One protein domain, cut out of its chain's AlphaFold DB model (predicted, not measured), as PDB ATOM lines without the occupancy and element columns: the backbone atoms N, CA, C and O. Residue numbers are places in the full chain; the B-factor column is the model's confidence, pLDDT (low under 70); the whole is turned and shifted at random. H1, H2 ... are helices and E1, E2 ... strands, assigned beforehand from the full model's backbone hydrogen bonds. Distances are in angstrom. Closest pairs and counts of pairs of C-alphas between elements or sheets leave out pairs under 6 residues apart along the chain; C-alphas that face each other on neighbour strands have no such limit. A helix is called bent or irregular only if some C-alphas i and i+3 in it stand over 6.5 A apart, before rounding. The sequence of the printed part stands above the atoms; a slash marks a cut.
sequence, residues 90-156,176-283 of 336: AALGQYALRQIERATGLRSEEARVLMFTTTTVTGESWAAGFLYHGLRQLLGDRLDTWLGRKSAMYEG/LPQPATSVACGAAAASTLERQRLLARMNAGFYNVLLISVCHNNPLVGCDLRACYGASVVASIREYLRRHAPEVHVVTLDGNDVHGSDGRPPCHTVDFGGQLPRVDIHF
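What this domain is: This is residues 90 to 156 and 176 to 283 of the 336 residues of the protein "Hypothetical protein" of Haptolina ericina (UniProt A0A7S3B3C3). A strongly twisted five-stranded parallel sheet makes the core, with H1 and H2 packed over one of its faces and H3, H4 and H5 on the other side, where they only graze it. Beyond edge strand E2, the early part of H3 reaches outward, and beyond the opposite edge the loop of residues 260 to 265 sticks out. The printed part has 175 residues with five named helices and five named strands, in the order H1 E1 H2 E2 H3 E3 H4 H5 E4 E5; the sheet runs E2 E1 E3 E4 E5, and the class is mixed, helices and strands. The whole is compact, with a radius of gyration of the C-alphas of 15.9 A, and its C-alphas span 54 by 35 by 33 A, only just elongated.

How they stand to each other: The sheet holds E1, residues 113 to 116, E2, residues 143 to 145, E3, residues 209 to 213, E4, residues 249 to 254, and E5, residues 278 to 282. E2 and E1 are parallel at 20 degrees, with N 115 and O 144 at 2.9 A. E1 and E3 are parallel at 26 degrees, with N 116 and O 211 at 2.8 A. E3 and E4 are parallel at 18 degrees, with N 251 and O 210 at 2.8 A. E4 and E5 are parallel at 25 degrees, with N 281 and O 252 at 2.9 A; these four pairs of atoms are within hydrogen-bond range. H1, residues 90 to 104, is on the sheet at a height of 8.7 A, over E4 and E5; on the local plane it stands at 49 degrees to E4, slantwise to the strands. H2, residues 126 to 142, is on the same face at a height of 8.1 A, over E1 and E3, and runs along the strands, at 26 degrees to E1 on the local plane. H1 touches H2 with residues 90 to 94 alone, about perpendicular at 75 degrees; the closest C-alphas are those of Ala 90 and Gly 134, 4.0 A apart. E1, H2 and E2 make a strand-helix-strand unit, two parallel neighbour strands with a helix between, and its crossover is right-handed. H4, residues 225 to 229, and H5, residues 231 to 244, lie between E3 and E4 in a second such unit, also right-handed. H3, residues 180 to 203, only grazes the sheet with residues 194 to 202; its closest C-alpha pair with E2 is Leu 198 and Asp 144, 6.8 A. H3 and H5 are close but not clearly touching, with C-alphas 202 and 240 at 6.9 A. H4 and H5 only just touch, only at the corner by their link, with 3 pairs of C-alphas within 8 A; the closest are those of Arg 226 and Val 234, 6.2 A. Every O i to N i+4 pair is within hydrogen-bond range in H1, H4 and H5, against 11 of 13 in H2 and 17 of 20 in H3.

Where its parts are: H1 begins at C-alpha 90, (39.755, -83.529, 0.647), and is 20.9 A long. H2, 21.7 A, is irregular, with C-alphas 138 and 141 9.3 A apart, and has a kink of 66 degrees near residue 136. H3, 24.0 A, begins at C-alpha 180, (35.350, -68.660, 15.745); it is irregular too, with C-alphas 184 and 187 9.2 A apart and a kink of 132 degrees near residue 187. H5 is 20.1 A long and E4 15.9 A. E5 ends at C-alpha 282, (39.188, -100.609, 4.275).

The domain as a whole: The two C-alphas farthest apart are those of Ala 184 and Gly 263, 54.1 A. Residues 157 to 175 are not printed, and C-alphas 156 and 176 are 9.1 A apart across the cut. The links E3 to H4 and E4 to E5 are long; the latter, residues 255 to 277, has no named element. The mean pLDDT of the printed part is 75.7, and 57 residues are under 70, among them 118 to 126, 214 to 223 and 254 to 283.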
ATOM      1  N   ALA A  90      41.089 -83.637   1.231       85.69
ATOM      2  CA  ALA A  90      39.755 -83.529   0.647       85.69
ATOM      3  C   ALA A  90      39.442 -84.735  -0.250       85.69
ATOM      4  O   ALA A  90      38.372 -85.321  -0.131       85.69
ATOM      5  N   ALA A  91      40.385 -85.170  -1.090       83.06
ATOM      6  CA  ALA A  91      40.203 -86.363  -1.913       83.06
ATOM      7  C   ALA A  91      40.018 -87.636  -1.065       83.06
ATOM      8  O   ALA A  91      39.176 -88.474  -1.397       83.06
ATOM      9  N   LEU A  92      40.742 -87.759   0.055       83.44
ATOM     10  CA  LEU A  92      40.572 -88.856   1.013       83.44
ATOM     11  C   LEU A  92      39.182 -88.834   1.675       83.44
ATOM     12  O   LEU A  92      38.515 -89.866   1.744       83.44
ATOM     13  N   GLY A  93      38.711 -87.659   2.103       87.94
ATOM     14  CA  GLY A  93      37.361 -87.473   2.641       87.94
ATOM     15  C   GLY A  93      36.269 -87.802   1.619       87.94
ATOM     16  O   GLY A  93      35.329 -88.525   1.935       87.94
ATOM     17  N   GLN A  94      36.423 -87.352   0.371       89.12
ATOM     18  CA  GLN A  94      35.498 -87.671  -0.721       89.12
ATOM     19  C   GLN A  94      35.466 -89.168  -1.023       89.12
ATOM     20  O   GLN A  94      34.411 -89.713  -1.329       89.12
ATOM     21  N   TYR A  95      36.619 -89.839  -0.966       86.25
ATOM     22  CA  TYR A  95      36.669 -91.287  -1.115       86.25
ATOM     23  C   TYR A  95      35.844 -91.975  -0.027       86.25
ATOM     24  O   TYR A  95      34.991 -92.786  -0.371       86.25
ATOM     25  N   ALA A  96      36.039 -91.615   1.246       87.69
ATOM     26  CA  ALA A  96      35.271 -92.193   2.346       87.69
ATOM     27  C   ALA A  96      33.760 -91.981   2.159       87.69
ATOM     28  O   ALA A  96      33.010 -92.949   2.204       87.69
ATOM     29  N   LEU A  97      33.320 -90.755   1.851       92.12
ATOM     30  CA  LEU A  97      31.903 -90.456   1.608       92.12
ATOM     31  C   LEU A  97      31.317 -91.272   0.448       92.12
ATOM     32  O   LEU A  97      30.248 -91.850   0.600       92.12
ATOM     33  N   ARG A  98      32.051 -91.427  -0.663       89.69
ATOM     34  CA  ARG A  98      31.614 -92.277  -1.784       89.69
ATOM     35  C   ARG A  98      31.482 -93.749  -1.404       89.69
ATOM     36  O   ARG A  98      30.613 -94.428  -1.940       89.69
ATOM     37  N   GLN A  99      32.358 -94.268  -0.544       85.12
ATOM     38  CA  GLN A  99      32.236 -95.653  -0.079       85.12
ATOM     39  C   GLN A  99      31.018 -95.822   0.836       85.12
ATOM     40  O   GLN A  99      30.287 -96.796   0.682       85.12
ATOM     41  N   ILE A 100      30.756 -94.852   1.719       87.81
ATOM     42  CA  ILE A 100      29.543 -94.825   2.548       87.81
ATOM     43  C   ILE A 100      28.305 -94.817   1.652       87.81
ATOM     44  O   ILE A 100      27.436 -95.666   1.804       87.81
ATOM     45  N   GLU A 101      28.253 -93.911   0.679       91.62
ATOM     46  CA  GLU A 101      27.135 -93.776  -0.253       91.62
ATOM     47  C   GLU A 101      26.883 -95.059  -1.046       91.62
ATOM     48  O   GLU A 101      25.753 -95.531  -1.114       91.62
ATOM     49  N   ARG A 102      27.934 -95.693  -1.575       86.69
ATOM     50  CA  ARG A 102      27.807 -96.969  -2.299       86.69
ATOM     51  C   ARG A 102      27.249 -98.096  -1.442       86.69
ATOM     52  O   ARG A 102      26.512 -98.928  -1.954       86.69
ATOM     53  N   ALA A 103      27.645 -98.154  -0.178       82.75
ATOM     54  CA  ALA A 103      27.291 -99.259   0.698       82.75
ATOM     55  C   ALA A 103      25.953 -99.054   1.427       82.75
ATOM     56  O   ALA A 103      25.317-100.028   1.815       82.75
ATOM     57  N   THR A 104      25.528 -97.803   1.618       84.88
ATOM     58  CA  THR A 104      24.326 -97.454   2.398       84.88
ATOM     59  C   THR A 104      23.210 -96.822   1.569       84.88
ATOM     60  O   THR A 104      22.073 -96.777   2.022       84.88
ATOM     61  N   GLY A 105      23.522 -96.295   0.382       91.12
ATOM     62  CA  GLY A 105      22.636 -95.418  -0.384       91.12
ATOM     63  C   GLY A 105      22.572 -93.974   0.136       91.12
ATOM     64  O   GLY A 105      21.944 -93.134  -0.506       91.12
ATOM     65  N   LEU A 106      23.219 -93.654   1.265       93.50
ATOM     66  CA  LEU A 106      23.211 -92.310   1.842       93.50
ATOM     67  C   LEU A 106      24.061 -91.351   1.005       93.50
ATOM     68  O   LEU A 106      25.284 -91.490   0.942       93.50
ATOM     69  N   ARG A 107      23.432 -90.327   0.428       96.56
ATOM     70  CA  ARG A 107      24.135 -89.350  -0.408       96.56
ATOM     71  C   ARG A 107      25.166 -88.561   0.397       96.56
ATOM     72  O   ARG A 107      24.915 -88.136   1.528       96.56
ATOM     73  N   SER A 108      26.323 -88.301  -0.206       94.44
ATOM     74  CA  SER A 108      27.425 -87.564   0.429       94.44
ATOM     75  C   SER A 108      27.001 -86.182   0.980       94.44
ATOM     76  O   SER A 108      27.473 -85.740   2.033       94.44
ATOM     77  N   GLU A 109      26.076 -85.488   0.314       95.62
ATOM     78  CA  GLU A 109      25.513 -84.199   0.738       95.62
ATOM     79  C   GLU A 109      24.544 -84.283   1.927       95.62
ATOM     80  O   GLU A 109      24.294 -83.269   2.576       95.62
ATOM     81  N   GLU A 110      24.058 -85.474   2.271       96.56
ATOM     82  CA  GLU A 110      23.172 -85.715   3.417       96.56
ATOM     83  C   GLU A 110      23.935 -86.207   4.649       96.56
ATOM     84  O   GLU A 110      23.388 -86.219   5.756       96.56
ATOM     85  N   ALA A 111      25.204 -86.591   4.482       97.06
ATOM     86  CA  ALA A 111      26.025 -87.126   5.555       97.06
ATOM     87  C   ALA A 111      26.188 -86.120   6.709       97.06
ATOM     88  O   ALA A 111      26.592 -84.964   6.523       97.06
ATOM     89  N   ARG A 112      25.882 -86.588   7.917       97.38
ATOM     90  CA  ARG A 112      26.056 -85.925   9.212       97.38
ATOM     91  C   ARG A 112      26.817 -86.904  10.095       97.38
ATOM     92  O   ARG A 112      26.258 -87.879  10.593       97.38
ATOM     93  N   VAL A 113      28.119 -86.674  10.210       95.81
ATOM     94  CA  VAL A 113      29.089 -87.657  10.689       95.81
ATOM     95  C   VAL A 113      29.494 -87.346  12.124       95.81
ATOM     96  O   VAL A 113      29.953 -86.242  12.420       95.81
ATOM     97  N   LEU A 114      29.391 -88.347  12.995       94.31
ATOM     98  CA  LEU A 114      30.091 -88.369  14.273       94.31
ATOM     99  C   LEU A 114      31.290 -89.307  14.157       94.31
ATOM    100  O   LEU A 114      31.140 -90.519  14.007       94.31
ATOM    101  N   MET A 115      32.489 -88.733  14.213       91.12
ATOM    102  CA  MET A 115      33.737 -89.470  14.079       91.12
ATOM    103  C   MET A 115      34.310 -89.848  15.452       91.12
ATOM    104  O   MET A 115      34.589 -88.994  16.299       91.12
ATOM    105  N   PHE A 116      34.540 -91.141  15.649       86.00
ATOM    106  CA  PHE A 116      35.263 -91.702  16.781       86.00
ATOM    107  C   PHE A 116      36.703 -91.951  16.356       86.00
ATOM    108  O   PHE A 116      36.986 -92.808  15.520       86.00
ATOM    109  N   THR A 117      37.611 -91.160  16.919       77.19
ATOM    110  CA  THR A 117      39.059 -91.333  16.785       77.19
ATOM    111  C   THR A 117      39.701 -91.246  18.144       77.19
ATOM    112  O   THR A 117      39.154 -90.553  18.994       77.19
ATOM    113  N   THR A 118      40.869 -91.848  18.337       67.12
ATOM    114  CA  THR A 118      41.654 -91.687  19.567       67.12
ATOM    115  C   THR A 118      42.090 -90.235  19.796       67.12
ATOM    116  O   THR A 118      42.184 -89.435  18.859       67.12
ATOM    117  N   THR A 119      42.285 -89.873  21.070       50.22
ATOM    118  CA  THR A 119      42.618 -88.513  21.544       50.22
ATOM    119  C   THR A 119      44.032 -88.122  21.147       50.22
ATOM    120  O   THR A 119      44.336 -86.949  20.936       50.22
ATOM    121  N   THR A 120      44.912 -89.109  21.058       51.16
ATOM    122  CA  THR A 120      46.324 -88.930  20.788       51.16
ATOM    123  C   THR A 120      46.594 -89.045  19.292       51.16
ATOM    124  O   THR A 120      46.715 -90.127  18.728       51.16
ATOM    125  N   VAL A 121      46.814 -87.900  18.640       49.69
ATOM    126  CA  VAL A 121      47.547 -87.843  17.356       49.69
ATOM    127  C   VAL A 121      49.059 -88.035  17.606       49.69
ATOM    128  O   VAL A 121      49.897 -87.545  16.858       49.69
ATOM    129  N   THR A 122      49.448 -88.704  18.695       43.66
ATOM    130  CA  THR A 122      50.848 -89.022  18.973       43.66
ATOM    131  C   THR A 122      51.159 -90.370  18.339       43.66
ATOM    132  O   THR A 122      50.584 -91.388  18.710       43.66
ATOM    133  N   GLY A 123      52.042 -90.363  17.343       50.00
ATOM    134  CA  GLY A 123      52.663 -91.560  16.774       50.00
ATOM    135  C   GLY A 123      51.851 -92.315  15.716       50.00
ATOM    136  O   GLY A 123      52.386 -92.580  14.645       50.00
ATOM    137  N   GLU A 124      50.581 -92.654  15.962       48.16
ATOM    138  CA  GLU A 124      50.041 -93.873  15.319       48.16
ATOM    139  C   GLU A 124      48.788 -93.702  14.442       48.16
ATOM    140  O   GLU A 124      48.513 -94.561  13.602       48.16
ATOM    141  N   SER A 125      48.069 -92.573  14.519       59.91
ATOM    142  CA  SER A 125      46.798 -92.378  13.787       59.91
ATOM    143  C   SER A 125      46.806 -91.206  12.792       59.91
ATOM    144  O   SER A 125      45.839 -90.450  12.651       59.91
ATOM    145  N   TRP A 126      47.911 -91.032  12.060       66.12
ATOM    146  CA  TRP A 126      48.025 -90.003  11.014       66.12
ATOM    147  C   TRP A 126      46.928 -90.128   9.945       66.12
ATOM    148  O   TRP A 126      46.367 -89.122   9.517       66.12
ATOM    149  N   ALA A 127      46.543 -91.358   9.588       71.38
ATOM    150  CA  ALA A 127      45.480 -91.622   8.619       71.38
ATOM    151  C   ALA A 127      44.121 -91.078   9.091       71.38
ATOM    152  O   ALA A 127      43.427 -90.400   8.333       71.38
ATOM    153  N   ALA A 128      43.768 -91.282  10.366       75.38
ATOM    154  CA  ALA A 128      42.541 -90.722  10.927       75.38
ATOM    155  C   ALA A 128      42.633 -89.198  11.108       75.38
ATOM    156  O   ALA A 128      41.610 -88.512  11.167       75.38
ATOM    157  N   GLY A 129      43.843 -88.645  11.233       77.38
ATOM    158  CA  GLY A 129      44.097 -87.207  11.152       77.38
ATOM    159  C   GLY A 129      43.760 -86.647   9.767       77.38
ATOM    160  O   GLY A 129      42.908 -85.767   9.651       77.38
ATOM    161  N   PHE A 130      44.354 -87.206   8.711       79.31
ATOM    162  CA  PHE A 130      44.125 -86.757   7.332       79.31
ATOM    163  C   PHE A 130      42.683 -86.931   6.892       79.31
ATOM    164  O   PHE A 130      42.123 -86.048   6.240       79.31
ATOM    165  N   LEU A 131      42.057 -88.038   7.287       83.69
ATOM    166  CA  LEU A 131      40.656 -88.240   6.988       83.69
ATOM    167  C   LEU A 131      39.773 -87.222   7.714       83.69
ATOM    168  O   LEU A 131      38.921 -86.622   7.070       83.69
ATOM    169  N   TYR A 132      39.997 -86.980   9.012       85.50
ATOM    170  CA  TYR A 132      39.260 -85.947   9.745       85.50
ATOM    171  C   TYR A 132      39.379 -84.587   9.057       85.50
ATOM    172  O   TYR A 132      38.376 -83.921   8.829       85.50
ATOM    173  N   HIS A 133      40.598 -84.189   8.690       84.50
ATOM    174  CA  HIS A 133      40.842 -82.919   8.015       84.50
ATOM    175  C   HIS A 133      40.092 -82.835   6.679       84.50
ATOM    176  O   HIS A 133      39.443 -81.832   6.386       84.50
ATOM    177  N   GLY A 134      40.110 -83.916   5.898       87.31
ATOM    178  CA  GLY A 134      39.383 -84.023   4.637       87.31
ATOM    179  C   GLY A 134      37.876 -83.930   4.799       87.31
ATOM    180  O   GLY A 134      37.224 -83.133   4.133       87.31
ATOM    181  N   LEU A 135      37.323 -84.713   5.722       91.12
ATOM    182  CA  LEU A 135      35.901 -84.690   6.036       91.12
ATOM    183  C   LEU A 135      35.479 -83.325   6.580       91.12
ATOM    184  O   LEU A 135      34.425 -82.833   6.197       91.12
ATOM    185  N   ARG A 136      36.298 -82.666   7.410       89.44
ATOM    186  CA  ARG A 136      35.979 -81.335   7.944       89.44
ATOM    187  C   ARG A 136      35.926 -80.283   6.838       89.44
ATOM    188  O   ARG A 136      35.039 -79.440   6.878       89.44
ATOM    189  N   GLN A 137      36.814 -80.354   5.843       87.44
ATOM    190  CA  GLN A 137      36.771 -79.473   4.667       87.44
ATOM    191  C   GLN A 137      35.489 -79.649   3.842       87.44
ATOM    192  O   GLN A 137      34.976 -78.673   3.306       87.44
ATOM    193  N   LEU A 138      34.975 -80.877   3.736       92.31
ATOM    194  CA  LEU A 138      33.817 -81.200   2.892       92.31
ATOM    195  C   LEU A 138      32.476 -81.019   3.611       92.31
ATOM    196  O   LEU A 138      31.506 -80.549   3.025       92.31
ATOM    197  N   LEU A 139      32.409 -81.432   4.874       94.19
ATOM    198  CA  LEU A 139      31.176 -81.485   5.656       94.19
ATOM    199  C   LEU A 139      30.982 -80.242   6.524       94.19
ATOM    200  O   LEU A 139      29.852 -79.955   6.924       94.19
ATOM    201  N   GLY A 140      32.063 -79.520   6.838       90.62
ATOM    202  CA  GLY A 140      32.038 -78.391   7.757       90.62
ATOM    203  C   GLY A 140      31.345 -78.775   9.061       90.62
ATOM    204  O   GLY A 140      31.709 -79.750   9.718       90.62
ATOM    205  N   ASP A 141      30.287 -78.042   9.390       90.56
ATOM    206  CA  ASP A 141      29.490 -78.212  10.603       90.56
ATOM    207  C   ASP A 141      28.617 -79.471  10.648       90.56
ATOM    208  O   ASP A 141      27.927 -79.687  11.644       90.56
ATOM    209  N   ARG A 142      28.641 -80.320   9.619       95.25
ATOM    210  CA  ARG A 142      28.028 -81.659   9.642       95.25
ATOM    211  C   ARG A 142      28.975 -82.750  10.148       95.25
ATOM    212  O   ARG A 142      28.574 -83.906  10.181       95.25
ATOM    213  N   LEU A 143      30.203 -82.404  10.534       93.56
ATOM    214  CA  LEU A 143      31.160 -83.316  11.160       93.56
ATOM    215  C   LEU A 143      31.474 -82.871  12.588       93.56
ATOM    216  O   LEU A 143      31.986 -81.766  12.780       93.56
ATOM    217  N   ASP A 144      31.287 -83.779  13.541       91.62
ATOM    218  CA  ASP A 144      31.771 -83.655  14.916       91.62
ATOM    219  C   ASP A 144      32.658 -84.853  15.295       91.62
ATOM    220  O   ASP A 144      32.650 -85.900  14.640       91.62
ATOM    221  N   THR A 145      33.446 -84.704  16.360       88.50
ATOM    222  CA  THR A 145      34.342 -85.749  16.882       88.50
ATOM    223  C   THR A 145      34.090 -86.002  18.354       88.50
ATOM    224  O   THR A 145      34.077 -85.064  19.148       88.50
ATOM    225  N   TRP A 146      33.988 -87.275  18.739       85.75
ATOM    226  CA  TRP A 146      33.695 -87.660  20.123       85.75
ATOM    227  C   TRP A 146      34.738 -87.165  21.135       85.75
ATOM    228  O   TRP A 146      34.397 -86.612  22.181       85.75
ATOM    229  N   LEU A 147      36.023 -87.334  20.812       75.75
ATOM    230  CA  LEU A 147      37.138 -86.947  21.683       75.75
ATOM    231  C   LEU A 147      37.542 -85.471  21.534       75.75
ATOM    232  O   LEU A 147      38.610 -85.067  21.984       75.75
ATOM    233  N   GLY A 148      36.666 -84.660  20.938       71.56
ATOM    234  CA  GLY A 148      36.900 -83.241  20.715       71.56
ATOM    235  C   GLY A 148      37.898 -82.971  19.591       71.56
ATOM    236  O   GLY A 148      38.274 -83.851  18.815       71.56
ATOM    237  N   ARG A 149      38.290 -81.704  19.467       68.50
ATOM    238  CA  ARG A 149      39.137 -81.233  18.373       68.50
ATOM    239  C   ARG A 149      40.525 -81.847  18.371       68.50
ATOM    240  O   ARG A 149      41.250 -81.837  19.360       68.50
ATOM    241  N   LYS A 150      40.972 -82.175  17.164       71.31
ATOM    242  CA  LYS A 150      42.375 -82.459  16.863       71.31
ATOM    243  C   LYS A 150      43.149 -81.148  16.682       71.31
ATOM    244  O   LYS A 150      43.376 -80.695  15.562       71.31
ATOM    245  N   SER A 151      43.506 -80.516  17.799       61.22
ATOM    246  CA  SER A 151      44.122 -79.178  17.877       61.22
ATOM    247  C   SER A 151      45.350 -78.986  16.979       61.22
ATOM    248  O   SER A 151      45.490 -77.920  16.385       61.22
ATOM    249  N   ALA A 152      46.172 -80.027  16.804       61.25
ATOM    250  CA  ALA A 152      47.364 -80.020  15.950       61.25
ATOM    251  C   ALA A 152      47.088 -79.717  14.464       61.25
ATOM    252  O   ALA A 152      48.019 -79.445  13.714       61.25
ATOM    253  N   MET A 153      45.827 -79.761  14.022       68.31
ATOM    254  CA  MET A 153      45.450 -79.490  12.636       68.31
ATOM    255  C   MET A 153      45.000 -78.050  12.374       68.31
ATOM    256  O   MET A 153      44.605 -77.776  11.251       68.31
ATOM    257  N   TYR A 154      45.044 -77.134  13.350       65.94
ATOM    258  CA  TYR A 154      44.474 -75.783  13.226       65.94
ATOM    259  C   TYR A 154      45.522 -74.651  13.253       65.94
ATOM    260  O   TYR A 154      46.501 -74.733  13.992       65.94
ATOM    261  N   GLU A 155      45.271 -73.564  12.509       56.34
ATOM    262  CA  GLU A 155      46.220 -72.464  12.195       56.34
ATOM    263  C   GLU A 155      46.828 -71.734  13.408       56.34
ATOM    264  O   GLU A 155      47.894 -71.138  13.297       56.34
ATOM    265  N   GLY A 156      46.203 -71.791  14.585       55.34
ATOM    266  CA  GLY A 156      46.707 -71.125  15.796       55.34
ATOM    267  C   GLY A 156      47.324 -72.060  16.840       55.34
ATOM    268  O   GLY A 156      47.444 -71.676  18.006       55.34
ATOM    269  N   LEU A 176      43.654 -76.113   9.297       69.81
ATOM    270  CA  LEU A 176      42.256 -75.713   9.349       69.81
ATOM    271  C   LEU A 176      42.144 -74.338  10.023       69.81
ATOM    272  O   LEU A 176      42.826 -74.097  11.028       69.81
ATOM    273  N   PRO A 177      41.244 -73.463   9.551       72.12
ATOM    274  CA  PRO A 177      40.954 -72.228  10.259       72.12
ATOM    275  C   PRO A 177      40.413 -72.561  11.649       72.12
ATOM    276  O   PRO A 177      39.583 -73.464  11.811       72.12
ATOM    277  N   GLN A 178      40.900 -71.855  12.672       72.00
ATOM    278  CA  GLN A 178      40.375 -72.036  14.021       72.00
ATOM    279  C   GLN A 178      38.871 -71.721  14.045       72.00
ATOM    280  O   GLN A 178      38.451 -70.722  13.458       72.00
ATOM    281  N   PRO A 179      38.048 -72.529  14.740       71.44
ATOM    282  CA  PRO A 179      36.649 -72.185  14.942       71.44
ATOM    283  C   PRO A 179      36.536 -70.815  15.614       71.44
ATOM    284  O   PRO A 179      37.275 -70.536  16.561       71.44
ATOM    285  N   ALA A 180      35.580 -69.991  15.176       79.12
ATOM    286  CA  ALA A 180      35.350 -68.660  15.745       79.12
ATOM    287  C   ALA A 180      35.161 -68.703  17.273       79.12
ATOM    288  O   ALA A 180      35.669 -67.848  17.994       79.12
ATOM    289  N   THR A 181      34.518 -69.760  17.780       77.00
ATOM    290  CA  THR A 181      34.367 -70.031  19.216       77.00
ATOM    291  C   THR A 181      35.712 -70.160  19.929       77.00
ATOM    292  O   THR A 181      35.903 -69.577  20.989       77.00
ATOM    293  N   SER A 182      36.681 -70.857  19.329       76.69
ATOM    294  CA  SER A 182      38.029 -71.018  19.886       76.69
ATOM    295  C   SER A 182      38.779 -69.704  20.018       76.69
ATOM    296  O   SER A 182      39.533 -69.541  20.976       76.69
ATOM    297  N   VAL A 183      38.606 -68.816  19.041       80.00
ATOM    298  CA  VAL A 183      39.239 -67.495  19.026       80.00
ATOM    299  C   VAL A 183      38.590 -66.594  20.078       80.00
ATOM    300  O   VAL A 183      39.295 -65.885  20.785       80.00
ATOM    301  N   ALA A 184      37.265 -66.670  20.227       83.62
ATOM    302  CA  ALA A 184      36.502 -65.800  21.114       83.62
ATOM    303  C   ALA A 184      36.663 -66.121  22.612       83.62
ATOM    304  O   ALA A 184      36.783 -65.198  23.412       83.62
ATOM    305  N   CYS A 185      36.650 -67.400  23.015       84.31
ATOM    306  CA  CYS A 185      36.624 -67.786  24.439       84.31
ATOM    307  C   CYS A 185      37.818 -68.638  24.909       84.31
ATOM    308  O   CYS A 185      37.874 -69.042  26.070       84.31
ATOM    309  N   GLY A 186      38.790 -68.906  24.034       82.94
ATOM    310  CA  GLY A 186      39.942 -69.757  24.333       82.94
ATOM    311  C   GLY A 186      39.654 -71.262  24.230       82.94
ATOM    312  O   GLY A 186      38.514 -71.718  24.144       82.94
ATOM    313  N   ALA A 187      40.722 -72.067  24.218       76.00
ATOM    314  CA  ALA A 187      40.646 -73.493  23.884       76.00
ATOM    315  C   ALA A 187      39.801 -74.322  24.869       76.00
ATOM    316  O   ALA A 187      39.047 -75.195  24.436       76.00
ATOM    317  N   ALA A 188      39.905 -74.047  26.175       81.19
ATOM    318  CA  ALA A 188      39.186 -74.801  27.203       81.19
ATOM    319  C   ALA A 188      37.671 -74.564  27.116       81.19
ATOM    320  O   ALA A 188      36.903 -75.518  26.996       81.19
ATOM    321  N   ALA A 189      37.246 -73.296  27.090       85.06
ATOM    322  CA  ALA A 189      35.833 -72.947  26.980       85.06
ATOM    323  C   ALA A 189      35.230 -73.415  25.645       85.06
ATOM    324  O   ALA A 189      34.133 -73.972  25.630       85.06
ATOM    325  N   ALA A 190      35.967 -73.284  24.536       81.94
ATOM    326  CA  ALA A 190      35.528 -73.800  23.243       81.94
ATOM    327  C   ALA A 190      35.352 -75.325  23.246       81.94
ATOM    328  O   ALA A 190      34.362 -75.814  22.715       81.94
ATOM    329  N   SER A 191      36.248 -76.072  23.898       81.44
ATOM    330  CA  SER A 191      36.114 -77.531  24.019       81.44
ATOM    331  C   SER A 191      34.874 -77.926  24.829       81.44
ATOM    332  O   SER A 191      34.165 -78.860  24.455       81.44
ATOM    333  N   THR A 192      34.563 -77.195  25.907       86.75
ATOM    334  CA  THR A 192      33.333 -77.406  26.688       86.75
ATOM    335  C   THR A 192      32.083 -77.145  25.846       86.75
ATOM    336  O   THR A 192      31.179 -77.980  25.825       86.75
ATOM    337  N   LEU A 193      32.044 -76.028  25.115       87.00
ATOM    338  CA  LEU A 193      30.924 -75.674  24.235       87.00
ATOM    339  C   LEU A 193      30.739 -76.686  23.099       87.00
ATOM    340  O   LEU A 193      29.619 -77.095  22.809       87.00
ATOM    341  N   GLU A 194      31.829 -77.133  22.475       84.62
ATOM    342  CA  GLU A 194      31.794 -78.173  21.445       84.62
ATOM    343  C   GLU A 194      31.269 -79.496  22.000       84.62
ATOM    344  O   GLU A 194      30.432 -80.135  21.365       84.62
ATOM    345  N   ARG A 195      31.682 -79.883  23.213       87.50
ATOM    346  CA  ARG A 195      31.158 -81.085  23.867       87.50
ATOM    347  C   ARG A 195      29.668 -80.961  24.178       87.50
ATOM    348  O   ARG A 195      28.924 -81.906  23.930       87.50
ATOM    349  N   GLN A 196      29.212 -79.813  24.674       91.25
ATOM    350  CA  GLN A 196      27.786 -79.561  24.908       91.25
ATOM    351  C   GLN A 196      26.981 -79.616  23.602       91.25
ATOM    352  O   GLN A 196      25.962 -80.303  23.541       91.25
ATOM    353  N   ARG A 197      27.471 -78.970  22.534       91.38
ATOM    354  CA  ARG A 197      26.864 -79.017  21.193       91.38
ATOM    355  C   ARG A 197      26.788 -80.447  20.664       91.38
ATOM    356  O   ARG A 197      25.746 -80.842  20.148       91.38
ATOM    357  N   LEU A 198      27.864 -81.220  20.808       92.69
ATOM    358  CA  LEU A 198      27.914 -82.621  20.401       92.69
ATOM    359  C   LEU A 198      26.842 -83.440  21.119       92.69
ATOM    360  O   LEU A 198      26.094 -84.155  20.457       92.69
ATOM    361  N   LEU A 199      26.732 -83.311  22.444       92.81
ATOM    362  CA  LEU A 199      25.747 -84.052  23.236       92.81
ATOM    363  C   LEU A 199      24.311 -83.645  22.884       92.81
ATOM    364  O   LEU A 199      23.452 -84.512  22.736       92.81
ATOM    365  N   ALA A 200      24.055 -82.351  22.682       95.25
ATOM    366  CA  ALA A 200      22.755 -81.864  22.224       95.25
ATOM    367  C   ALA A 200      22.389 -82.446  20.848       95.25
ATOM    368  O   ALA A 200      21.281 -82.942  20.657       95.25
ATOM    369  N   ARG A 201      23.342 -82.466  19.908       96.56
ATOM    370  CA  ARG A 201      23.175 -83.081  18.582       96.56
ATOM    371  C   ARG A 201      22.937 -84.584  18.646       96.56
ATOM    372  O   ARG A 201      22.097 -85.087  17.908       96.56
ATOM    373  N   MET A 202      23.643 -85.289  19.530       94.94
ATOM    374  CA  MET A 202      23.395 -86.710  19.764       94.94
ATOM    375  C   MET A 202      21.989 -86.942  20.322       94.94
ATOM    376  O   MET A 202      21.292 -87.838  19.881       94.94
ATOM    377  N   ASN A 203      21.519 -86.123  21.257       95.31
ATOM    378  CA  ASN A 203      20.163 -86.291  21.781       95.31
ATOM    379  C   ASN A 203      19.072 -85.991  20.745       95.31
ATOM    380  O   ASN A 203      17.985 -86.551  20.838       95.31
ATOM    381  N   ALA A 204      19.369 -85.144  19.761       96.88
ATOM    382  CA  ALA A 204      18.462 -84.801  18.673       96.88
ATOM    383  C   ALA A 204      18.505 -85.777  17.480       96.88
ATOM    384  O   ALA A 204      17.833 -85.521  16.484       96.88
ATOM    385  N   GLY A 205      19.314 -86.846  17.517       96.50
ATOM    386  CA  GLY A 205      19.465 -87.758  16.375       96.50
ATOM    387  C   GLY A 205      20.113 -87.110  15.147       96.50
ATOM    388  O   GLY A 205      19.834 -87.488  14.012       96.50
ATOM    389  N   PHE A 206      20.956 -86.089  15.346       97.62
ATOM    390  CA  PHE A 206      21.520 -85.317  14.238       97.62
ATOM    391  C   PHE A 206      22.400 -86.164  13.308       97.62
ATOM    392  O   PHE A 206      22.417 -85.918  12.107       97.62
ATOM    393  N   TYR A 207      23.150 -87.139  13.816       97.31
ATOM    394  CA  TYR A 207      24.111 -87.899  13.012       97.31
ATOM    395  C   TYR A 207      23.457 -89.121  12.369       97.31
ATOM    396  O   TYR A 207      22.891 -89.949  13.073       97.31
ATOM    397  N   ASN A 208      23.594 -89.268  11.055       95.94
ATOM    398  CA  ASN A 208      23.175 -90.463  10.309       95.94
ATOM    399  C   ASN A 208      24.361 -91.379   9.952       95.94
ATOM    400  O   ASN A 208      24.171 -92.437   9.361       95.94
ATOM    401  N   VAL A 209      25.587 -90.995  10.329       95.12
ATOM    402  CA  VAL A 209      26.793 -91.814  10.172       95.12
ATOM    403  C   VAL A 209      27.623 -91.764  11.452       95.12
ATOM    404  O   VAL A 209      28.059 -90.690  11.875       95.12
ATOM    405  N   LEU A 210      27.905 -92.929  12.035       93.00
ATOM    406  CA  LEU A 210      28.941 -93.098  13.053       93.00
ATOM    407  C   LEU A 210      30.187 -93.680  12.394       93.00
ATOM    408  O   LEU A 210      30.175 -94.819  11.939       93.00
ATOM    409  N   LEU A 211      31.262 -92.900  12.347       90.19
ATOM    410  CA  LEU A 211      32.499 -93.269  11.670       90.19
ATOM    411  C   LEU A 211      33.576 -93.590  12.704       90.19
ATOM    412  O   LEU A 211      34.043 -92.708  13.421       90.19
ATOM    413  N   ILE A 212      33.957 -94.856  12.802       85.88
ATOM    414  CA  ILE A 212      34.845 -95.381  13.837       85.88
ATOM    415  C   ILE A 212      36.197 -95.697  13.204       85.88
ATOM    416  O   ILE A 212      36.320 -96.656  12.449       85.88
ATOM    417  N   SER A 213      37.222 -94.895  13.501       78.81
ATOM    418  CA  SER A 213      38.595 -95.227  13.095       78.81
ATOM    419  C   SER A 213      39.200 -96.265  14.034       78.81
ATOM    420  O   SER A 213      38.947 -96.215  15.237       78.81
ATOM    421  N   VAL A 214      40.028 -97.177  13.531       67.94
ATOM    422  CA  VAL A 214      40.757 -98.114  14.399       67.94
ATOM    423  C   VAL A 214      41.727 -97.351  15.309       67.94
ATOM    424  O   VAL A 214      42.376 -96.384  14.900       67.94
ATOM    425  N   CYS A 215      41.758 -97.743  16.583       60.22
ATOM    426  CA  CYS A 215      42.389 -96.969  17.642       60.22
ATOM    427  C   CYS A 215      43.899 -97.207  17.773       60.22
ATOM    428  O   CYS A 215      44.602 -96.295  18.198       60.22
ATOM    429  N   HIS A 216      44.388 -98.396  17.403       61.12
ATOM    430  CA  HIS A 216      45.784 -98.809  17.539       61.12
ATOM    431  C   HIS A 216      46.151 -99.814  16.443       61.12
ATOM    432  O   HIS A 216      45.322-100.626  16.047       61.12
ATOM    433  N   ASN A 217      47.420 -99.814  16.029       54.09
ATOM    434  CA  ASN A 217      48.006-100.910  15.249       54.09
ATOM    435  C   ASN A 217      48.552-102.024  16.157       54.09
ATOM    436  O   ASN A 217      49.355-102.832  15.701       54.09
ATOM    437  N   ASN A 218      48.205-102.033  17.450       55.59
ATOM    438  CA  ASN A 218      48.708-103.038  18.372       55.59
ATOM    439  C   ASN A 218      47.967-104.364  18.120       55.59
ATOM    440  O   ASN A 218      46.789-104.463  18.478       55.59
ATOM    441  N   PRO A 219      48.639-105.389  17.563       51.91
ATOM    442  CA  PRO A 219      48.005-106.666  17.249       51.91
ATOM    443  C   PRO A 219      47.504-107.406  18.501       51.91
ATOM    444  O   PRO A 219      46.675-108.300  18.380       51.91
ATOM    445  N   LEU A 220      47.975-107.034  19.702       45.47
ATOM    446  CA  LEU A 220      47.573-107.644  20.974       45.47
ATOM    447  C   LEU A 220      46.290-107.046  21.562       45.47
ATOM    448  O   LEU A 220      45.610-107.722  22.327       45.47
ATOM    449  N   VAL A 221      45.959-105.790  21.241       51.38
ATOM    450  CA  VAL A 221      44.754-105.119  21.775       51.38
ATOM    451  C   VAL A 221      43.523-105.448  20.923       51.38
ATOM    452  O   VAL A 221      42.392-105.354  21.399       51.38
ATOM    453  N   GLY A 222      43.736-105.885  19.678       54.69
ATOM    454  CA  GLY A 222      42.659-106.131  18.725       54.69
ATOM    455  C   GLY A 222      41.823-104.873  18.469       54.69
ATOM    456  O   GLY A 222      42.177-103.763  18.874       54.69
ATOM    457  N   CYS A 223      40.681-105.037  17.803       62.75
ATOM    458  CA  CYS A 223      39.750-103.935  17.554       62.75
ATOM    459  C   CYS A 223      38.656-103.854  18.633       62.75
ATOM    460  O   CYS A 223      37.488-103.609  18.328       62.75
ATOM    461  N   ASP A 224      39.019-104.052  19.909       71.88
ATOM    462  CA  ASP A 224      38.088-103.868  21.025       71.88
ATOM    463  C   ASP A 224      37.807-102.374  21.250       71.88
ATOM    464  O   ASP A 224      38.598-101.642  21.850       71.88
ATOM    465  N   LEU A 225      36.627-101.916  20.817       73.44
ATOM    466  CA  LEU A 225      36.183-100.536  21.022       73.44
ATOM    467  C   LEU A 225      36.183-100.120  22.495       73.44
ATOM    468  O   LEU A 225      36.389 -98.943  22.789       73.44
ATOM    469  N   ARG A 226      35.955-101.049  23.428       79.19
ATOM    470  CA  ARG A 226      35.971-100.756  24.861       79.19
ATOM    471  C   ARG A 226      37.389-100.485  25.348       79.19
ATOM    472  O   ARG A 226      37.561 -99.533  26.105       79.19
ATOM    473  N   ALA A 227      38.378-101.254  24.898       75.69
ATOM    474  CA  ALA A 227      39.791-100.977  25.157       75.69
ATOM    475  C   ALA A 227      40.244 -99.668  24.485       75.69
ATOM    476  O   ALA A 227      40.940 -98.861  25.094       75.69
ATOM    477  N   CYS A 228      39.786 -99.423  23.256       74.31
ATOM    478  CA  CYS A 228      40.125 -98.246  22.460       74.31
ATOM    479  C   CYS A 228      39.572 -96.924  23.006       74.31
ATOM    480  O   CYS A 228      40.257 -95.901  23.008       74.31
ATOM    481  N   TYR A 229      38.290 -96.926  23.370       77.00
ATOM    482  CA  TYR A 229      37.508 -95.716  23.621       77.00
ATOM    483  C   TYR A 229      36.972 -95.637  25.049       77.00
ATOM    484  O   TYR A 229      36.550 -94.567  25.481       77.00
ATOM    485  N   GLY A 230      37.002 -96.738  25.797       82.50
ATOM    486  CA  GLY A 230      36.426 -96.841  27.130       82.50
ATOM    487  C   GLY A 230      34.959 -97.280  27.125       82.50
ATOM    488  O   GLY A 230      34.188 -97.029  26.195       82.50
ATOM    489  N   ALA A 231      34.548 -97.921  28.222       84.88
ATOM    490  CA  ALA A 231      33.204 -98.484  28.385       84.88
ATOM    491  C   ALA A 231      32.080 -97.442  28.275       84.88
ATOM    492  O   ALA A 231      31.027 -97.726  27.710       84.88
ATOM    493  N   SER A 232      32.308 -96.229  28.784       85.69
ATOM    494  CA  SER A 232      31.326 -95.140  28.754       85.69
ATOM    495  C   SER A 232      31.025 -94.659  27.332       85.69
ATOM    496  O   SER A 232      29.883 -94.319  27.017       85.69
ATOM    497  N   VAL A 233      32.026 -94.667  26.451       84.06
ATOM    498  CA  VAL A 233      31.874 -94.274  25.045       84.06
ATOM    499  C   VAL A 233      31.079 -95.323  24.288       84.06
ATOM    500  O   VAL A 233      30.112 -94.986  23.611       84.06
ATOM    501  N   VAL A 234      31.423 -96.599  24.475       84.62
ATOM    502  CA  VAL A 234      30.675 -97.716  23.883       84.62
ATOM    503  C   VAL A 234      29.218 -97.708  24.350       84.62
ATOM    504  O   VAL A 234      28.316 -97.872  23.533       84.62
ATOM    505  N   ALA A 235      28.965 -97.451  25.637       87.50
ATOM    506  CA  ALA A 235      27.608 -97.304  26.162       87.50
ATOM    507  C   ALA A 235      26.857 -96.129  25.510       87.50
ATOM    508  O   ALA A 235      25.699 -96.280  25.131       87.50
ATOM    509  N   SER A 236      27.528 -94.988  25.308       88.38
ATOM    510  CA  SER A 236      26.939 -93.815  24.645       88.38
ATOM    511  C   SER A 236      26.590 -94.086  23.178       88.38
ATOM    512  O   SER A 236      25.532 -93.667  22.714       88.38
ATOM    513  N   ILE A 237      27.449 -94.815  22.455       88.00
ATOM    514  CA  ILE A 237      27.185 -95.252  21.077       88.00
ATOM    515  C   ILE A 237      25.972 -96.179  21.042       88.00
ATOM    516  O   ILE A 237      25.046 -95.938  20.274       88.00
ATOM    517  N   ARG A 238      25.943 -97.209  21.898       88.38
ATOM    518  CA  ARG A 238      24.821 -98.158  21.969       88.38
ATOM    519  C   ARG A 238      23.502 -97.453  22.256       88.38
ATOM    520  O   ARG A 238      22.518 -97.717  21.579       88.38
ATOM    521  N   GLU A 239      23.492 -96.526  23.207       91.44
ATOM    522  CA  GLU A 239      22.292 -95.764  23.548       91.44
ATOM    523  C   GLU A 239      21.846 -94.821  22.420       91.44
ATOM    524  O   GLU A 239      20.650 -94.607  22.229       91.44
ATOM    525  N   TYR A 240      22.783 -94.258  21.653       92.44
ATOM    526  CA  TYR A 240      22.453 -93.470  20.466       92.44
ATOM    527  C   TYR A 240      21.813 -94.343  19.379       92.44
ATOM    528  O   TYR A 240      20.745 -94.013  18.870       92.44
ATOM    529  N   LEU A 241      22.420 -95.491  19.073       90.44
ATOM    530  CA  LEU A 241      21.908 -96.423  18.067       90.44
ATOM    531  C   LEU A 241      20.545 -96.994  18.469       90.44
ATOM    532  O   LEU A 241      19.643 -97.036  17.646       90.44
ATOM    533  N   ARG A 242      20.341 -97.330  19.747       90.50
ATOM    534  CA  ARG A 242      19.042 -97.790  20.265       90.50
ATOM    535  C   ARG A 242      17.913 -96.776  20.032       90.50
ATOM    536  O   ARG A 242      16.769 -97.177  19.855       90.50
ATOM    537  N   ARG A 243      18.217 -95.474  20.075       94.00
ATOM    538  CA  ARG A 243      17.234 -94.388  19.911       94.00
ATOM    539  C   ARG A 243      16.979 -93.988  18.458       94.00
ATOM    540  O   ARG A 243      15.915 -93.444  18.186       94.00
ATOM    541  N   HIS A 244      17.948 -94.197  17.571       93.38
ATOM    542  CA  HIS A 244      17.946 -93.626  16.218       93.38
ATOM    543  C   HIS A 244      18.183 -94.661  15.106       93.38
ATOM    544  O   HIS A 244      18.443 -94.289  13.969       93.38
ATOM    545  N   ALA A 245      18.165 -95.954  15.423       84.88
ATOM    546  CA  ALA A 245      18.089 -96.995  14.409       84.88
ATOM    547  C   ALA A 245      16.663 -97.058  13.829       84.88
ATOM    548  O   ALA A 245      15.707 -96.937  14.604       84.88
ATOM    549  N   PRO A 246      16.502 -97.343  12.520       88.06
ATOM    550  CA  PRO A 246      17.520 -97.785  11.554       88.06
ATOM    551  C   PRO A 246      18.222 -96.668  10.752       88.06
ATOM    552  O   PRO A 246      19.006 -96.973   9.858       88.06
ATOM    553  N   GLU A 247      17.977 -95.389  11.038       89.50
ATOM    554  CA  GLU A 247      18.427 -94.252  10.213       89.50
ATOM    555  C   GLU A 247      19.929 -93.918  10.338       89.50
ATOM    556  O   GLU A 247      20.417 -92.962   9.725       89.50
ATOM    557  N   VAL A 248      20.673 -94.677  11.146       91.75
ATOM    558  CA  VAL A 248      22.091 -94.447  11.440       91.75
ATOM    559  C   VAL A 248      22.949 -95.583  10.902       91.75
ATOM    560  O   VAL A 248      22.796 -96.740  11.290       91.75
ATOM    561  N   HIS A 249      23.937 -95.235  10.082       89.56
ATOM    562  CA  HIS A 249      24.917 -96.179   9.559       89.56
ATOM    563  C   HIS A 249      26.187 -96.188  10.405       89.56
ATOM    564  O   HIS A 249      26.755 -95.134  10.704       89.56
ATOM    565  N   VAL A 250      26.669 -97.379  10.758       87.12
ATOM    566  CA  VAL A 250      27.960 -97.547  11.432       87.12
ATOM    567  C   VAL A 250      29.005 -97.938  10.401       87.12
ATOM    568  O   VAL A 250      28.884 -98.951   9.711       87.12
ATOM    569  N   VAL A 251      30.037 -97.107  10.316       85.56
ATOM    570  CA  VAL A 251      31.117 -97.210   9.345       85.56
ATOM    571  C   VAL A 251      32.422 -97.378  10.099       85.56
ATOM    572  O   VAL A 251      32.854 -96.486  10.829       85.56
ATOM    573  N   THR A 252      33.066 -98.517   9.923       78.56
ATOM    574  CA  THR A 252      34.402 -98.787  10.456       78.56
ATOM    575  C   THR A 252      35.431 -98.405   9.402       78.56
ATOM    576  O   THR A 252      35.261 -98.650   8.207       78.56
ATOM    577  N   LEU A 253      36.501 -97.750   9.843       72.75
ATOM    578  CA  LEU A 253      37.622 -97.399   8.988       72.75
ATOM    579  C   LEU A 253      38.855 -98.108   9.472       72.75
ATOM    580  O   LEU A 253      39.445 -97.728  10.492       72.75
ATOM    581  N   ASP A 254      39.250 -99.087   8.687       65.38
ATOM    582  CA  ASP A 254      40.388 -99.910   8.999       65.38
ATOM    583  C   ASP A 254      41.543 -99.635   8.042       65.38
ATOM    584  O   ASP A 254      41.362 -99.554   6.829       65.38
ATOM    585  N   GLY A 255      42.728 -99.433   8.614       53.78
ATOM    586  CA  GLY A 255      43.972 -99.274   7.874       53.78
ATOM    587  C   GLY A 255      44.718-100.589   7.659       53.78
ATOM    588  O   GLY A 255      45.589-100.639   6.798       53.78
ATOM    589  N   ASN A 256      44.417-101.621   8.439       47.31
ATOM    590  CA  ASN A 256      45.165-102.866   8.495       47.31
ATOM    591  C   ASN A 256      44.163-103.999   8.670       47.31
ATOM    592  O   ASN A 256      43.606-104.125   9.749       47.31
ATOM    593  N   ASP A 257      44.024-104.816   7.627       47.00
ATOM    594  CA  ASP A 257      43.446-106.167   7.639       47.00
ATOM    595  C   ASP A 257      42.214-106.305   6.735       47.00
ATOM    596  O   ASP A 257      41.055-106.086   7.090       47.00
ATOM    597  N   VAL A 258      42.486-106.772   5.514       42.72
ATOM    598  CA  VAL A 258      41.538-107.651   4.827       42.72
ATOM    599  C   VAL A 258      41.483-108.918   5.673       42.72
ATOM    600  O   VAL A 258      42.504-109.568   5.857       42.72
ATOM    601  N   HIS A 259      40.322-109.223   6.236       44.16
ATOM    602  CA  HIS A 259      40.084-110.374   7.104       44.16
ATOM    603  C   HIS A 259      40.803-111.681   6.716       44.16
ATOM    604  O   HIS A 259      40.816-112.072   5.552       44.16
ATOM    605  N   GLY A 260      41.227-112.433   7.739       38.28
ATOM    606  CA  GLY A 260      40.901-113.858   7.854       38.28
ATOM    607  C   GLY A 260      41.557-114.832   6.878       38.28
ATOM    608  O   GLY A 260      41.102-115.970   6.790       38.28
ATOM    609  N   SER A 261      42.625-114.453   6.172       42.62
ATOM    610  CA  SER A 261      43.384-115.421   5.363       42.62
ATOM    611  C   SER A 261      44.031-116.533   6.201       42.62
ATOM    612  O   SER A 261      44.436-117.551   5.654       42.62
ATOM    613  N   ASP A 262      44.110-116.355   7.520       47.44
ATOM    614  CA  ASP A 262      44.642-117.301   8.501       47.44
ATOM    615  C   ASP A 262      43.554-117.955   9.383       47.44
ATOM    616  O   ASP A 262      43.871-118.583  10.392       47.44
ATOM    617  N   GLY A 263      42.267-117.820   9.032       47.97
ATOM    618  CA  GLY A 263      41.164-118.453   9.769       47.97
ATOM    619  C   GLY A 263      40.828-117.806  11.118       47.97
ATOM    620  O   GLY A 263      40.005-118.338  11.864       47.97
ATOM    621  N   ARG A 264      41.425-116.652  11.446       49.38
ATOM    622  CA  ARG A 264      41.036-115.873  12.629       49.38
ATOM    623  C   ARG A 264      39.714-115.142  12.378       49.38
ATOM    624  O   ARG A 264      39.488-114.656  11.266       49.38
ATOM    625  N   PRO A 265      38.834-115.038  13.393       51.25
ATOM    626  CA  PRO A 265      37.619-114.250  13.270       51.25
ATOM    627  C   PRO A 265      37.969-112.804  12.892       51.25
ATOM    628  O   PRO A 265      39.024-112.308  13.300       51.25
ATOM    629  N   PRO A 266      37.109-112.124  12.115       52.22
ATOM    630  CA  PRO A 266      37.310-110.727  11.760       52.22
ATOM    631  C   PRO A 266      37.629-109.922  13.025       52.22
ATOM    632  O   PRO A 266      36.822-109.901  13.952       52.22
ATOM    633  N   CYS A 267      38.805-109.283  13.077       52.50
ATOM    634  CA  CYS A 267      39.292-108.572  14.270       52.50
ATOM    635  C   CYS A 267      38.307-107.493  14.753       52.50
ATOM    636  O   CYS A 267      38.280-107.148  15.933       52.50
ATOM    637  N   HIS A 268      37.451-107.025  13.846       52.97
ATOM    638  CA  HIS A 268      36.318-106.144  14.082       52.97
ATOM    639  C   HIS A 268      35.054-106.929  14.459       52.97
ATOM    640  O   HIS A 268      34.055-106.888  13.735       52.97
ATOM    641  N   THR A 269      35.036-107.627  15.589       46.56
ATOM    642  CA  THR A 269      33.772-108.046  16.215       46.56
ATOM    643  C   THR A 269      33.182-106.853  16.953       46.56
ATOM    644  O   THR A 269      33.124-106.785  18.179       46.56
ATOM    645  N   VAL A 270      32.737-105.858  16.186       51.00
ATOM    646  CA  VAL A 270      31.891-104.817  16.745       51.00
ATOM    647  C   VAL A 270      30.515-105.433  16.955       51.00
ATOM    648  O   VAL A 270      29.638-105.360  16.096       51.00
ATOM    649  N   ASP A 271      30.354-106.113  18.085       48.09
ATOM    650  CA  ASP A 271      29.085-106.691  18.494       48.09
ATOM    651  C   ASP A 271      28.146-105.565  18.962       48.09
ATOM    652  O   ASP A 271      27.974-105.273  20.152       48.09
ATOM    653  N   PHE A 272      27.588-104.857  17.977       51.59
ATOM    654  CA  PHE A 272      26.359-104.080  18.116       51.59
ATOM    655  C   PHE A 272      25.126-104.974  17.855       51.59
ATOM    656  O   PHE A 272      24.106-104.497  17.366       51.59
ATOM    657  N   GLY A 273      25.214-106.279  18.149       41.03
ATOM    658  CA  GLY A 273      24.072-107.193  18.211       41.03
ATOM    659  C   GLY A 273      23.378-107.493  16.880       41.03
ATOM    660  O   GLY A 273      22.187-107.783  16.886       41.03
ATOM    661  N   GLY A 274      24.064-107.369  15.738       45.88
ATOM    662  CA  GLY A 274      23.451-107.573  14.415       45.88
ATOM    663  C   GLY A 274      22.394-106.526  14.032       45.88
ATOM    664  O   GLY A 274      21.666-106.722  13.065       45.88
ATOM    665  N   GLN A 275      22.294-105.418  14.774       42.44
ATOM    666  CA  GLN A 275      21.167-104.483  14.679       42.44
ATOM    667  C   GLN A 275      21.273-103.455  13.547       42.44
ATOM    668  O   GLN A 275      20.353-102.657  13.392       42.44
ATOM    669  N   LEU A 276      22.364-103.417  12.771       46.41
ATOM    670  CA  LEU A 276      22.586-102.338  11.804       46.41
ATOM    671  C   LEU A 276      23.277-102.800  10.517       46.41
ATOM    672  O   LEU A 276      24.163-103.659  10.580       46.41
ATOM    673  N   PRO A 277      22.949-102.176   9.366       50.78
ATOM    674  CA  PRO A 277      23.754-102.284   8.159       50.78
ATOM    675  C   PRO A 277      25.173-101.805   8.475       50.78
ATOM    676  O   PRO A 277      25.395-100.637   8.807       50.78
ATOM    677  N   ARG A 278      26.126-102.731   8.414       53.31
ATOM    678  CA  ARG A 278      27.537-102.468   8.673       53.31
ATOM    679  C   ARG A 278      28.253-102.210   7.360       53.31
ATOM    680  O   ARG A 278      28.112-102.984   6.417       53.31
ATOM    681  N   VAL A 279      29.044-101.142   7.323       52.03
ATOM    682  CA  VAL A 279      29.911-100.837   6.185       52.03
ATOM    683  C   VAL A 279      31.350-100.784   6.657       52.03
ATOM    684  O   VAL A 279      31.752 -99.846   7.345       52.03
ATOM    685  N   ASP A 280      32.129-101.783   6.258       53.16
ATOM    686  CA  ASP A 280      33.569-101.792   6.478       53.16
ATOM    687  C   ASP A 280      34.268-101.075   5.312       53.16
ATOM    688  O   ASP A 280      34.253-101.525   4.163       53.16
ATOM    689  N   ILE A 281      34.865 -99.914   5.595       50.69
ATOM    690  CA  ILE A 281      35.698 -99.186   4.633       50.69
ATOM    691  C   ILE A 281      37.153 -99.471   4.970       50.69
ATOM    692  O   ILE A 281      37.728 -98.909   5.903       50.69
ATOM    693  N   HIS A 282      37.772-100.306   4.148       51.22
ATOM    694  CA  HIS A 282      39.188-100.609   4.275       51.22
ATOM    695  C   HIS A 282      40.018 -99.587   3.489       51.22
ATOM    696  O   HIS A 282      39.924 -99.466   2.262       51.22
ATOM    697  N   PHE A 283      40.872 -98.857   4.198       47.44
ATOM    698  CA  PHE A 283      42.042 -98.218   3.620       47.44
ATOM    699  C   PHE A 283      43.146 -99.260   3.601       47.44
ATOM    700  O   PHE A 283      43.887 -99.392   4.564       47.44
TER     701      PHE A 283